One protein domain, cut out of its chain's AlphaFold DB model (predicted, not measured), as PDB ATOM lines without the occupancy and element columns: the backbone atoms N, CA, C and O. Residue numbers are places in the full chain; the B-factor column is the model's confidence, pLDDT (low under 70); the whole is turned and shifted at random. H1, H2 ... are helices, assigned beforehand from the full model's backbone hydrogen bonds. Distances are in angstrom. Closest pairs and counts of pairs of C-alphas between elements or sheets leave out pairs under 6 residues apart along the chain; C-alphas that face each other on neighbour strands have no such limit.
ATOM      1  N   TYR A  85      -7.472 -25.982  32.293       54.03
ATOM      2  CA  TYR A  85      -8.608 -25.094  32.027       54.03
ATOM      3  C   TYR A  85      -9.504 -24.889  33.250       54.03
ATOM      4  O   TYR A  85      -9.964 -23.774  33.484       54.03
ATOM      5  N   ASP A  86      -9.686 -25.925  34.077       60.50
ATOM      6  CA  ASP A  86     -10.492 -25.806  35.294       60.50
ATOM      7  C   ASP A  86      -9.841 -24.838  36.313       60.50
ATOM      8  O   ASP A  86     -10.542 -24.190  37.089       60.50
ATOM      9  N   TRP A  87      -8.507 -24.701  36.279       62.38
ATOM     10  CA  TRP A  87      -7.746 -23.720  37.065       62.38
ATOM     11  C   TRP A  87      -7.865 -22.298  36.515       62.38
ATOM     12  O   TRP A  87      -8.061 -21.358  37.282       62.38
ATOM     13  N   ILE A  88      -7.773 -22.131  35.194       58.12
ATOM     14  CA  ILE A  88      -7.899 -20.820  34.542       58.12
ATOM     15  C   ILE A  88      -9.278 -20.205  34.830       58.12
ATOM     16  O   ILE A  88      -9.366 -19.016  35.135       58.12
ATOM     17  N   ASP A  89     -10.336 -21.020  34.821       67.56
ATOM     18  CA  ASP A  89     -11.702 -20.574  35.116       67.56
ATOM     19  C   ASP A  89     -11.947 -20.297  36.614       67.56
ATOM     20  O   ASP A  89     -12.787 -19.463  36.964       67.56
ATOM     21  N   ALA A  90     -11.219 -20.973  37.510       64.69
ATOM     22  CA  ALA A  90     -11.296 -20.751  38.957       64.69
ATOM     23  C   ALA A  90     -10.408 -19.592  39.451       64.69
ATOM     24  O   ALA A  90     -10.662 -19.046  40.529       64.69
ATOM     25  N   GLY A  91      -9.414 -19.193  38.652       64.12
ATOM     26  CA  GLY A  91      -8.356 -18.257  39.022       64.12
ATOM     27  C   GLY A  91      -7.181 -18.953  39.717       64.12
ATOM     28  O   GLY A  91      -7.337 -20.008  40.335       64.12
ATOM     29  N   ALA A  92      -5.988 -18.357  39.612       65.44
ATOM     30  CA  ALA A  92      -4.782 -18.893  40.237       65.44
ATOM     31  C   ALA A  92      -4.955 -19.024  41.769       65.44
ATOM     32  O   ALA A  92      -5.626 -18.191  42.392       65.44
ATOM     33  N   PRO A  93      -4.394 -20.076  42.395       66.94
ATOM     34  CA  PRO A  93      -4.501 -20.262  43.831       66.94
ATOM     35  C   PRO A  93      -3.713 -19.160  44.522       66.94
ATOM     36  O   PRO A  93      -2.555 -18.939  44.186       66.94
ATOM     37  N   ASP A  94      -4.286 -18.550  45.557       76.75
ATOM     38  CA  ASP A  94      -3.495 -17.692  46.436       76.75
ATOM     39  C   ASP A  94      -2.395 -18.551  47.089       76.75
ATOM     40  O   ASP A  94      -2.666 -19.532  47.806       76.75
ATOM     41  N   LEU A  95      -1.139 -18.201  46.810       77.38
ATOM     42  CA  LEU A  95       0.037 -18.836  47.413       77.38
ATOM     43  C   LEU A  95       0.362 -18.239  48.797       77.38
ATOM     44  O   LEU A  95       1.462 -18.413  49.318       77.38
ATOM     45  N   GLY A  96      -0.604 -17.549  49.406       75.69
ATOM     46  CA  GLY A  96      -0.494 -16.874  50.697       75.69
ATOM     47  C   GLY A  96      -0.163 -15.386  50.569       75.69
ATOM     48  O   GLY A  96      -0.145 -14.674  51.575       75.69
ATOM     49  N   HIS A  97       0.068 -14.881  49.356       79.12
ATOM     50  CA  HIS A  97       0.400 -13.482  49.116       79.12
ATOM     51  C   HIS A  97      -0.734 -12.541  49.507       79.12
ATOM     52  O   HIS A  97      -0.464 -11.462  50.041       79.12
ATOM     53  N   GLY A  98      -1.991 -12.933  49.278       78.81
ATOM     54  CA  GLY A  98      -3.148 -12.080  49.543       78.81
ATOM     55  C   GLY A  98      -3.233 -11.652  51.009       78.81
ATOM     56  O   GLY A  98      -3.515 -10.487  51.313       78.81
ATOM     57  N   ASP A  99      -2.917 -12.554  51.936       79.00
ATOM     58  CA  ASP A  99      -2.866 -12.250  53.366       79.00
ATOM     59  C   ASP A  99      -1.682 -11.355  53.730       79.00
ATOM     60  O   ASP A  99      -1.854 -10.382  54.473       79.00
ATOM     61  N   PHE A 100      -0.498 -11.607  53.166       75.06
ATOM     62  CA  PHE A 100       0.678 -10.768  53.405       75.06
ATOM     63  C   PHE A 100       0.494  -9.344  52.876       75.06
ATOM     64  O   PHE A 100       0.779  -8.386  53.597       75.06
ATOM     65  N   ILE A 101      -0.038  -9.185  51.664       85.38
ATOM     66  CA  ILE A 101      -0.305  -7.880  51.047       85.38
ATOM     67  C   ILE A 101      -1.333  -7.112  51.877       85.38
ATOM     68  O   ILE A 101      -1.119  -5.940  52.189       85.38
ATOM     69  N   ARG A 102      -2.417  -7.772  52.314       85.69
ATOM     70  CA  ARG A 102      -3.425  -7.149  53.186       85.69
ATOM     71  C   ARG A 102      -2.839  -6.717  54.528       85.69
ATOM     72  O   ARG A 102      -3.135  -5.613  54.986       85.69
ATOM     73  N   ARG A 103      -1.984  -7.539  55.147       82.44
ATOM     74  CA  ARG A 103      -1.314  -7.203  56.414       82.44
ATOM     75  C   ARG A 103      -0.310  -6.061  56.253       82.44
ATOM     76  O   ARG A 103      -0.311  -5.155  57.079       82.44
ATOM     77  N   LEU A 104       0.501  -6.056  55.194       79.94
ATOM     78  CA  LEU A 104       1.435  -4.962  54.899       79.94
ATOM     79  C   LEU A 104       0.692  -3.656  54.620       79.94
ATOM     80  O   LEU A 104       1.085  -2.614  55.141       79.94
ATOM     81  N   ALA A 105      -0.408  -3.715  53.866       85.25
ATOM     82  CA  ALA A 105      -1.269  -2.566  53.632       85.25
ATOM     83  C   ALA A 105      -1.839  -2.029  54.953       85.25
ATOM     84  O   ALA A 105      -1.708  -0.836  55.203       85.25
ATOM     85  N   ALA A 106      -2.360  -2.902  55.825       87.50
ATOM     86  CA  ALA A 106      -2.879  -2.539  57.148       87.50
ATOM     87  C   ALA A 106      -1.797  -1.988  58.103       87.50
ATOM     88  O   ALA A 106      -2.057  -1.075  58.886       87.50
ATOM     89  N   GLN A 107      -0.565  -2.501  58.037       85.75
ATOM     90  CA  GLN A 107       0.566  -1.973  58.806       85.75
ATOM     91  C   GLN A 107       1.039  -0.620  58.292       85.75
ATOM     92  O   GLN A 107       1.333   0.272  59.087       85.75
ATOM     93  N   ALA A 108       1.101  -0.443  56.973       86.50
ATOM     94  CA  ALA A 108       1.427   0.839  56.375       86.50
ATOM     95  C   ALA A 108       0.425   1.899  56.820       86.50
ATOM     96  O   ALA A 108       0.787   2.965  57.308       86.50
ATOM     97  N   ASP A 109      -0.844   1.537  56.726       89.81
ATOM     98  CA  ASP A 109      -1.985   2.242  57.260       89.81
ATOM     99  C   ASP A 109      -1.780   2.623  58.735       89.81
ATOM    100  O   ASP A 109      -1.962   3.795  59.084       89.81
ATOM    101  N   ALA A 110      -1.358   1.690  59.599       86.75
ATOM    102  CA  ALA A 110      -1.059   1.937  61.020       86.75
ATOM    103  C   ALA A 110       0.093   2.932  61.229       86.75
ATOM    104  O   ALA A 110       0.008   3.814  62.088       86.75
ATOM    105  N   LEU A 111       1.148   2.851  60.419       86.00
ATOM    106  CA  LEU A 111       2.274   3.785  60.470       86.00
ATOM    107  C   LEU A 111       1.887   5.191  60.001       86.00
ATOM    108  O   LEU A 111       2.334   6.167  60.607       86.00
ATOM    109  N   VAL A 112       0.978   5.309  59.019       87.94
ATOM    110  CA  VAL A 112       0.377   6.606  58.656       87.94
ATOM    111  C   VAL A 112      -0.305   7.227  59.873       87.94
ATOM    112  O   VAL A 112      -0.113   8.413  60.139       87.94
ATOM    113  N   ALA A 113      -1.067   6.440  60.637       87.25
ATOM    114  CA  ALA A 113      -1.789   6.933  61.810       87.25
ATOM    115  C   ALA A 113      -0.855   7.410  62.942       87.25
ATOM    116  O   ALA A 113      -1.200   8.345  63.666       87.25
ATOM    117  N   VAL A 114       0.336   6.815  63.074       89.44
ATOM    118  CA  VAL A 114       1.365   7.217  64.056       89.44
ATOM    119  C   VAL A 114       2.266   8.352  63.531       89.44
ATOM    120  O   VAL A 114       3.003   8.968  64.301       89.44
ATOM    121  N   GLY A 115       2.150   8.705  62.246       86.56
ATOM    122  CA  GLY A 115       2.871   9.809  61.608       86.56
ATOM    123  C   GLY A 115       4.227   9.427  61.014       86.56
ATOM    124  O   GLY A 115       4.980  10.315  60.613       86.56
ATOM    125  N   ASP A 116       4.536   8.133  60.928       92.94
ATOM    126  CA  ASP A 116       5.727   7.621  60.248       92.94
ATOM    127  C   ASP A 116       5.418   7.398  58.760       92.94
ATOM    128  O   ASP A 116       5.180   6.286  58.282       92.94
ATOM    129  N   LEU A 117       5.322   8.516  58.036       86.75
ATOM    130  CA  LEU A 117       4.879   8.541  56.643       86.75
ATOM    131  C   LEU A 117       5.890   7.899  55.690       86.75
ATOM    132  O   LEU A 117       5.481   7.276  54.712       86.75
ATOM    133  N   ASP A 118       7.185   8.015  55.986       90.06
ATOM    134  CA  ASP A 118       8.239   7.441  55.152       90.06
ATOM    135  C   ASP A 118       8.190   5.913  55.217       90.06
ATOM    136  O   ASP A 118       8.217   5.246  54.180       90.06
ATOM    137  N   MET A 119       8.032   5.345  56.416       82.69
ATOM    138  CA  MET A 119       7.914   3.898  56.564       82.69
ATOM    139  C   MET A 119       6.573   3.372  56.035       82.69
ATOM    140  O   MET A 119       6.530   2.335  55.374       82.69
ATOM    141  N   ALA A 120       5.477   4.108  56.239       86.25
ATOM    142  CA  ALA A 120       4.189   3.766  55.643       86.25
ATOM    143  C   ALA A 120       4.239   3.738  54.108       86.25
ATOM    144  O   ALA A 120       3.710   2.824  53.475       86.25
ATOM    145  N   TYR A 121       4.906   4.715  53.492       89.56
ATOM    146  CA  TYR A 121       5.104   4.744  52.047       89.56
ATOM    147  C   TYR A 121       5.931   3.547  51.566       89.56
ATOM    148  O   TYR A 121       5.578   2.907  50.571       89.56
ATOM    149  N   GLN A 122       6.993   3.197  52.296       88.69
ATOM    150  CA  GLN A 122       7.802   2.019  51.990       88.69
ATOM    151  C   GLN A 122       6.993   0.722  52.085       88.69
ATOM    152  O   GLN A 122       7.140  -0.129  51.210       88.69
ATOM    153  N   LEU A 123       6.112   0.589  53.083       81.81
ATOM    154  CA  LEU A 123       5.250  -0.585  53.235       81.81
ATOM    155  C   LEU A 123       4.156  -0.670  52.166       81.81
ATOM    156  O   LEU A 123       3.925  -1.760  51.653       81.81
ATOM    157  N   ARG A 124       3.532   0.445  51.762       88.56
ATOM    158  CA  ARG A 124       2.568   0.443  50.640       88.56
ATOM    159  C   ARG A 124       3.238   0.106  49.317       88.56
ATOM    160  O   ARG A 124       2.776  -0.776  48.613       88.56
ATOM    161  N   THR A 125       4.385   0.721  49.039       88.25
ATOM    162  CA  THR A 125       5.161   0.418  47.827       88.25
ATOM    163  C   THR A 125       5.629  -1.040  47.821       88.25
ATOM    164  O   THR A 125       5.689  -1.672  46.770       88.25
ATOM    165  N   ALA A 126       5.981  -1.589  48.988       82.00
ATOM    166  CA  ALA A 126       6.305  -3.002  49.118       82.00
ATOM    167  C   ALA A 126       5.074  -3.892  48.888       82.00
ATOM    168  O   ALA A 126       5.203  -4.887  48.190       82.00
ATOM    169  N   ALA A 127       3.903  -3.530  49.422       85.06
ATOM    170  CA  ALA A 127       2.657  -4.268  49.232       85.06
ATOM    171  C   ALA A 127       2.199  -4.272  47.764       85.06
ATOM    172  O   ALA A 127       1.821  -5.324  47.263       85.06
ATOM    173  N   ASP A 128       2.295  -3.137  47.065       85.31
ATOM    174  CA  ASP A 128       1.915  -3.030  45.652       85.31
ATOM    175  C   ASP A 128       2.844  -3.870  44.762       85.31
ATOM    176  O   ASP A 128       2.374  -4.675  43.962       85.31
ATOM    177  N   ARG A 129       4.167  -3.781  44.973       82.44
ATOM    178  CA  ARG A 129       5.146  -4.602  44.234       82.44
ATOM    179  C   ARG A 129       5.022  -6.089  44.542       82.44
ATOM    180  O   ARG A 129       5.163  -6.907  43.644       82.44
ATOM    181  N   LEU A 130       4.758  -6.439  45.801       81.88
ATOM    182  CA  LEU A 130       4.460  -7.819  46.174       81.88
ATOM    183  C   LEU A 130       3.143  -8.285  45.555       81.88
ATOM    184  O   LEU A 130       3.040  -9.457  45.243       81.88
ATOM    185  N   GLY A 131       2.165  -7.402  45.337       82.12
ATOM    186  CA  GLY A 131       0.915  -7.725  44.649       82.12
ATOM    187  C   GLY A 131       1.064  -7.976  43.155       82.12
ATOM    188  O   GLY A 131       0.340  -8.805  42.612       82.12
ATOM    189  N   GLU A 132       1.997  -7.299  42.495       83.50
ATOM    190  CA  GLU A 132       2.363  -7.593  41.105       83.50
ATOM    191  C   GLU A 132       3.143  -8.908  41.025       83.50
ATOM    192  O   GLU A 132       2.715  -9.828  40.336       83.50
ATOM    193  N   GLN A 133       4.196  -9.051  41.838       80.12
ATOM    194  CA  GLN A 133       5.010 -10.267  41.884       80.12
ATOM    195  C   GLN A 133       4.205 -11.508  42.300       80.12
ATOM    196  O   GLN A 133       4.443 -12.592  41.781       80.12
ATOM    197  N   ALA A 134       3.231 -11.353  43.200       79.31
ATOM    198  CA  ALA A 134       2.341 -12.428  43.619       79.31
ATOM    199  C   ALA A 134       1.539 -12.994  42.454       79.31
ATOM    200  O   ALA A 134       1.413 -14.205  42.353       79.31
ATOM    201  N   ARG A 135       1.030 -12.139  41.560       79.06
ATOM    202  CA  ARG A 135       0.272 -12.603  40.392       79.06
ATOM    203  C   ARG A 135       1.165 -13.403  39.454       79.06
ATOM    204  O   ARG A 135       0.737 -14.444  38.970       79.06
ATOM    205  N   ASP A 136       2.393 -12.946  39.242       78.94
ATOM    206  CA  ASP A 136       3.351 -13.628  38.371       78.94
ATOM    207  C   ASP A 136       3.813 -14.969  38.974       78.94
ATOM    208  O   ASP A 136       3.875 -15.980  38.271       78.94
ATOM    209  N   ASP A 137       4.071 -15.005  40.288       75.31
ATOM    210  CA  ASP A 137       4.437 -16.219  41.032       75.31
ATOM    211  C   ASP A 137       3.257 -17.215  41.098       75.31
ATOM    212  O   ASP A 137       3.453 -18.420  40.947       75.31
ATOM    213  N   GLU A 138       2.023 -16.733  41.281       77.50
ATOM    214  CA  GLU A 138       0.800 -17.549  41.302       77.50
ATOM    215  C   GLU A 138       0.514 -18.182  39.940       77.50
ATOM    216  O   GLU A 138       0.214 -19.373  39.871       77.50
ATOM    217  N   TRP A 139       0.665 -17.427  38.850       76.12
ATOM    218  CA  TRP A 139       0.514 -17.973  37.502       76.12
ATOM    219  C   TRP A 139       1.652 -18.920  37.118       76.12
ATOM    220  O   TRP A 139       1.381 -19.966  36.532       76.12
ATOM    221  N   SER A 140       2.895 -18.625  37.509       77.81
ATOM    222  CA  SER A 140       4.023 -19.541  37.280       77.81
ATOM    223  C   SER A 140       3.843 -20.856  38.039       77.81
ATOM    224  O   SER A 140       4.021 -21.923  37.465       77.81
ATOM    225  N   ALA A 141       3.391 -20.811  39.296       69.88
ATOM    226  CA  ALA A 141       3.120 -22.024  40.063       69.88
ATOM    227  C   ALA A 141       1.961 -22.850  39.488       69.88
ATOM    228  O   ALA A 141       1.986 -24.070  39.609       69.88
ATOM    229  N   VAL A 142       0.956 -22.217  38.866       69.56
ATOM    230  CA  VAL A 142      -0.102 -22.936  38.133       69.56
ATOM    231  C   VAL A 142       0.490 -23.674  36.938       69.56
ATOM    232  O   VAL A 142       0.221 -24.863  36.783       69.56
ATOM    233  N   VAL A 143       1.316 -22.999  36.134       74.88
ATOM    234  CA  VAL A 143       1.999 -23.602  34.980       74.88
ATOM    235  C   VAL A 143       2.876 -24.773  35.433       74.88
ATOM    236  O   VAL A 143       2.702 -25.891  34.955       74.88
ATOM    237  N   ASP A 144       3.721 -24.578  36.442       72.12
ATOM    238  CA  ASP A 144       4.617 -25.623  36.944       72.12
ATOM    239  C   ASP A 144       3.865 -26.783  37.620       72.12
ATOM    240  O   ASP A 144       4.228 -27.948  37.453       72.12
ATOM    241  N   ALA A 145       2.780 -26.505  38.354       64.44
ATOM    242  CA  ALA A 145       1.951 -27.543  38.967       64.44
ATOM    243  C   ALA A 145       1.202 -28.375  37.920       64.44
ATOM    244  O   ALA A 145       0.982 -29.564  38.135       64.44
ATOM    245  N   ILE A 146       0.821 -27.797  36.777       68.06
ATOM    246  CA  ILE A 146       0.251 -28.566  35.662       68.06
ATOM    247  C   ILE A 146       1.259 -29.617  35.172       68.06
ATOM    248  O   ILE A 146       0.845 -30.745  34.884       68.06
ATOM    249  N   HIS A 147       2.550 -29.278  35.175       68.69
ATOM    250  CA  HIS A 147       3.657 -30.140  34.755       68.69
ATOM    251  C   HIS A 147       4.211 -31.074  35.851       68.69
ATOM    252  O   HIS A 147       5.038 -31.930  35.544       68.69
ATOM    253  N   ALA A 148       3.769 -30.956  37.109       71.00
ATOM    254  CA  ALA A 148       4.243 -31.785  38.219       71.00
ATOM    255  C   ALA A 148       3.351 -33.016  38.485       71.00
ATOM    256  O   ALA A 148       2.121 -32.926  38.463       71.00
ATOM    257  N   ASP A 149       3.979 -34.146  38.840       55.53
ATOM    258  CA  ASP A 149       3.296 -35.417  39.142       55.53
ATOM    259  C   ASP A 149       2.513 -35.407  40.476       55.53
ATOM    260  O   ASP A 149       1.509 -36.108  40.608       55.53
ATOM    261  N   ASP A 150       2.930 -34.602  41.466       68.06
ATOM    262  CA  ASP A 150       2.247 -34.432  42.767       68.06
ATOM    263  C   ASP A 150       2.000 -32.944  43.077       68.06
ATOM    264  O   ASP A 150       2.776 -32.247  43.742       68.06
ATOM    265  N   ARG A 151       0.887 -32.442  42.536       64.88
ATOM    266  CA  ARG A 151       0.553 -31.011  42.466       64.88
ATOM    267  C   ARG A 151       0.322 -30.363  43.829       64.88
ATOM    268  O   ARG A 151       0.703 -29.213  44.034       64.88
ATOM    269  N   ALA A 152      -0.291 -31.081  44.768       65.94
ATOM    270  CA  ALA A 152      -0.594 -30.549  46.095       65.94
ATOM    271  C   ALA A 152       0.681 -30.374  46.935       65.94
ATOM    272  O   ALA A 152       0.856 -29.340  47.581       65.94
ATOM    273  N   ALA A 153       1.594 -31.350  46.877       70.88
ATOM    274  CA  ALA A 153       2.900 -31.247  47.523       70.88
ATOM    275  C   ALA A 153       3.741 -30.112  46.916       70.88
ATOM    276  O   ALA A 153       4.379 -29.356  47.653       70.88
ATOM    277  N   PHE A 154       3.692 -29.946  45.591       72.25
ATOM    278  CA  PHE A 154       4.396 -28.872  44.896       72.25
ATOM    279  C   PHE A 154       3.855 -27.478  45.248       72.25
ATOM    280  O   PHE A 154       4.639 -26.589  45.566       72.25
ATOM    281  N   ILE A 155       2.532 -27.272  45.270       67.69
ATOM    282  CA  ILE A 155       1.934 -25.979  45.656       67.69
ATOM    283  C   ILE A 155       2.317 -25.609  47.092       67.69
ATOM    284  O   ILE A 155       2.677 -24.464  47.354       67.69
ATOM    285  N   GLU A 156       2.298 -26.564  48.024       74.50
ATOM    286  CA  GLU A 156       2.719 -26.316  49.406       74.50
ATOM    287  C   GLU A 156       4.219 -25.981  49.499       74.50
ATOM    288  O   GLU A 156       4.622 -25.067  50.223       74.50
ATOM    289  N   GLN A 157       5.057 -26.650  48.702       78.12
ATOM    290  CA  GLN A 157       6.475 -26.312  48.574       78.12
ATOM    291  C   GLN A 157       6.675 -24.895  48.013       78.12
ATOM    292  O   GLN A 157       7.501 -24.142  48.537       78.12
ATOM    293  N   GLN A 158       5.908 -24.505  46.989       79.12
ATOM    294  CA  GLN A 158       5.967 -23.163  46.406       79.12
ATOM    295  C   GLN A 158       5.482 -22.097  47.387       79.12
ATOM    296  O   GLN A 158       6.137 -21.065  47.514       79.12
ATOM    297  N   ARG A 159       4.426 -22.362  48.165       75.06
ATOM    298  CA  ARG A 159       3.987 -21.487  49.266       75.06
ATOM    299  C   ARG A 159       5.103 -21.250  50.277       75.06
ATOM    300  O   ARG A 159       5.407 -20.103  50.600       75.06
ATOM    301  N   GLY A 160       5.781 -22.314  50.713       78.62
ATOM    302  CA  GLY A 160       6.936 -22.199  51.605       78.62
ATOM    303  C   GLY A 160       8.093 -21.401  50.986       78.62
ATOM    304  O   GLY A 160       8.701 -20.556  51.651       78.62
ATOM    305  N   ALA A 161       8.382 -21.615  49.700       76.94
ATOM    306  CA  ALA A 161       9.438 -20.903  48.980       76.94
ATOM    307  C   ALA A 161       9.125 -19.407  48.805       76.94
ATOM    308  O   ALA A 161      10.004 -18.560  49.007       76.94
ATOM    309  N   VAL A 162       7.878 -19.085  48.468       75.38
ATOM    310  CA  VAL A 162       7.335 -17.729  48.362       75.38
ATOM    311  C   VAL A 162       7.388 -17.026  49.712       75.38
ATOM    312  O   VAL A 162       7.981 -15.952  49.811       75.38
ATOM    313  N   GLN A 163       6.866 -17.642  50.774       81.81
ATOM    314  CA  GLN A 163       6.888 -17.060  52.114       81.81
ATOM    315  C   GLN A 163       8.325 -16.730  52.543       81.81
ATOM    316  O   GLN A 163       8.617 -15.598  52.930       81.81
ATOM    317  N   ALA A 164       9.260 -17.665  52.364       79.62
ATOM    318  CA  ALA A 164      10.668 -17.439  52.682       79.62
ATOM    319  C   ALA A 164      11.314 -16.331  51.826       79.62
ATOM    320  O   ALA A 164      12.275 -15.682  52.257       79.62
ATOM    321  N   ARG A 165      10.845 -16.126  50.589       82.25
ATOM    322  CA  ARG A 165      11.303 -15.056  49.689       82.25
ATOM    323  C   ARG A 165      10.783 -13.695  50.151       82.25
ATOM    324  O   ARG A 165      11.574 -12.754  50.232       82.25
ATOM    325  N   VAL A 166       9.501 -13.614  50.511       76.12
ATOM    326  CA  VAL A 166       8.852 -12.413  51.057       76.12
ATOM    327  C   VAL A 166       9.496 -12.015  52.383       76.12
ATOM    328  O   VAL A 166       9.892 -10.862  52.556       76.12
ATOM    329  N   GLU A 167       9.714 -12.969  53.288       84.31
ATOM    330  CA  GLU A 167      10.413 -12.738  54.556       84.31
ATOM    331  C   GLU A 167      11.832 -12.198  54.334       84.31
ATOM    332  O   GLU A 167      12.216 -11.194  54.938       84.31
ATOM    333  N   ARG A 168      12.602 -12.788  53.408       85.38
ATOM    334  CA  ARG A 168      13.938 -12.286  53.034       85.38
ATOM    335  C   ARG A 168      13.893 -10.895  52.404       85.38
ATOM    336  O   ARG A 168      14.806 -10.095  52.620       85.38
ATOM    337  N   PHE A 169      12.881 -10.602  51.591       81.12
ATOM    338  CA  PHE A 169      12.701  -9.288  50.979       81.12
ATOM    339  C   PHE A 169      12.429  -8.213  52.037       81.12
ATOM    340  O   PHE A 169      13.110  -7.184  52.051       81.12
ATOM    341  N   LEU A 170      11.508  -8.479  52.964       79.75
ATOM    342  CA  LEU A 170      11.187  -7.572  54.066       79.75
ATOM    343  C   LEU A 170      12.389  -7.393  55.003       79.75
ATOM    344  O   LEU A 170      12.772  -6.259  55.299       79.75
ATOM    345  N   ALA A 171      13.064  -8.486  55.370       84.00
ATOM    346  CA  ALA A 171      14.237  -8.445  56.239       84.00
ATOM    347  C   ALA A 171      15.377  -7.596  55.655       84.00
ATOM    348  O   ALA A 171      15.984  -6.803  56.377       84.00
ATOM    349  N   ARG A 172      15.637  -7.681  54.339       84.88
ATOM    350  CA  ARG A 172      16.637  -6.832  53.653       84.88
ATOM    351  C   ARG A 172      16.324  -5.339  53.745       84.88
ATOM    352  O   ARG A 172      17.239  -4.525  53.656       84.88
ATOM    353  N   ARG A 173      15.058  -4.972  53.946       75.88
ATOM    354  CA  ARG A 173      14.617  -3.586  54.155       75.88
ATOM    355  C   ARG A 173      14.489  -3.198  55.628       75.88
ATOM    356  O   ARG A 173      13.995  -2.118  55.927       75.88
ATOM    357  N   GLY A 174      14.942  -4.055  56.544       83.62
ATOM    358  CA  GLY A 174      14.819  -3.828  57.983       83.62
ATOM    359  C   GLY A 174      13.386  -3.972  58.503       83.62
ATOM    360  O   GLY A 174      13.097  -3.542  59.616       83.62
ATOM    361  N   LEU A 175      12.496  -4.569  57.708       78.88
ATOM    362  CA  LEU A 175      11.107  -4.830  58.058       78.88
ATOM    363  C   LEU A 175      10.965  -6.269  58.549       78.88
ATOM    364  O   LEU A 175      11.635  -7.175  58.053       78.88
ATOM    365  N   GLN A 176      10.091  -6.487  59.527       75.88
ATOM    366  CA  GLN A 176       9.778  -7.823  60.024       75.88
ATOM    367  C   GLN A 176       8.310  -8.129  59.799       75.88
ATOM    368  O   GLN A 176       7.438  -7.277  59.978       75.88
ATOM    369  N   LEU A 177       8.066  -9.370  59.406       61.72
ATOM    370  CA  LEU A 177       6.738  -9.905  59.220       61.72
ATOM    371  C   LEU A 177       6.086 -10.048  60.612       61.72
ATOM    372  O   LEU A 177       6.724 -10.597  61.514       61.72
ATOM    373  N   PRO A 178       4.884  -9.489  60.851       55.75
ATOM    374  CA  PRO A 178       4.249  -9.592  62.161       55.75
ATOM    375  C   PRO A 178       4.005 -11.069  62.509       55.75
ATOM    376  O   PRO A 178       3.544 -11.810  61.640       55.75
ATOM    377  N   PRO A 179       4.295 -11.505  63.749       63.84
ATOM    378  CA  PRO A 179       4.053 -12.886  64.154       63.84
ATOM    379  C   PRO A 179       2.554 -13.193  64.076       63.84
ATOM    380  O   PRO A 179       1.741 -12.357  64.474       63.84
ATOM    381  N   ASP A 180       2.190 -14.387  63.601       52.91
ATOM    382  CA  ASP A 180       0.787 -14.791  63.403       52.91
ATOM    383  C   ASP A 180      -0.068 -14.684  64.678       52.91
ATOM    384  O   ASP A 180      -1.265 -14.418  64.612       52.91
ATOM    385  N   GLU A 181       0.551 -14.784  65.855       50.09
ATOM    386  CA  GLU A 181      -0.115 -14.651  67.157       50.09
ATOM    387  C   GLU A 181      -0.541 -13.206  67.497       50.09
ATOM    388  O   GLU A 181      -1.349 -12.995  68.398       50.09
TER     389      GLU A 181
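What this domain is: This is residues 85 to 181 of the 674 residues of an uncharacterized protein of Kribbella italica (UniProt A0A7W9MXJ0). The long helix H3 runs most of the length of a rod, with H2 folded back beside its first part in a close helical hairpin and H4 folded back from its other end in a looser one. The short helix H1 lies to one side, near the later part of H3 but away from H2 and H4. The printed part has 97 residues with four named helices, in the order H1, H2, H3, H4, and no named strand; the class is all helix. It is only just loose, close to compact, with a radius of gyration of the C-alphas of 15.2 A and spans of 49 by 24 by 23 A.

Where its parts are: H1 is residues 85 to 90, beginning at C-alpha 85 at (-8.608, -25.094, 32.027). H2 is residues 97 to 114, 25.5 A long. H3 is residues 117 to 147, 44.5 A long, with C-alpha 117 at (4.879, 8.541, 56.643). H4 is residues 151 to 172, 31.1 A long, ending at C-alpha 172 at (16.637, -6.832, 53.653).

How they stand to each other: H1 and H3 are close but not clearly touching; their closest C-alphas, of Trp 87 and Val 142, are 7.8 A apart. H1 is apart from H2 and H4. H2 and H3 touch as a hairpin at a shallow tilt of 2 degrees, opposite ways, closest at the C-alphas of Ala 108 and Ala 120, 4.1 A. H3 and H4 also form a hairpin, at a shallow tilt of 23 degrees, opposite ways; they touch with residues 141 to 145 and 151 to 158 alone, closest at the C-alphas of Ala 145 and Arg 151, 5.1 A. H2 and H4 are close but not clearly touching, the C-alphas of His 97 and Gln 163 being closest at 8.0 A. Every O i to N i+4 pair is within hydrogen-bond range in H1, H2 and H4, and 26 of 27 are in H3.

The domain as a whole: The two C-alphas farthest apart, of Gly 115 and Asp 149, are 50.5 A apart. The printed part has no cut and no long link. The mean pLDDT of the printed part is 76.9, with low-confidence stretches at residues 85 to 93 and 177 to 181 among them.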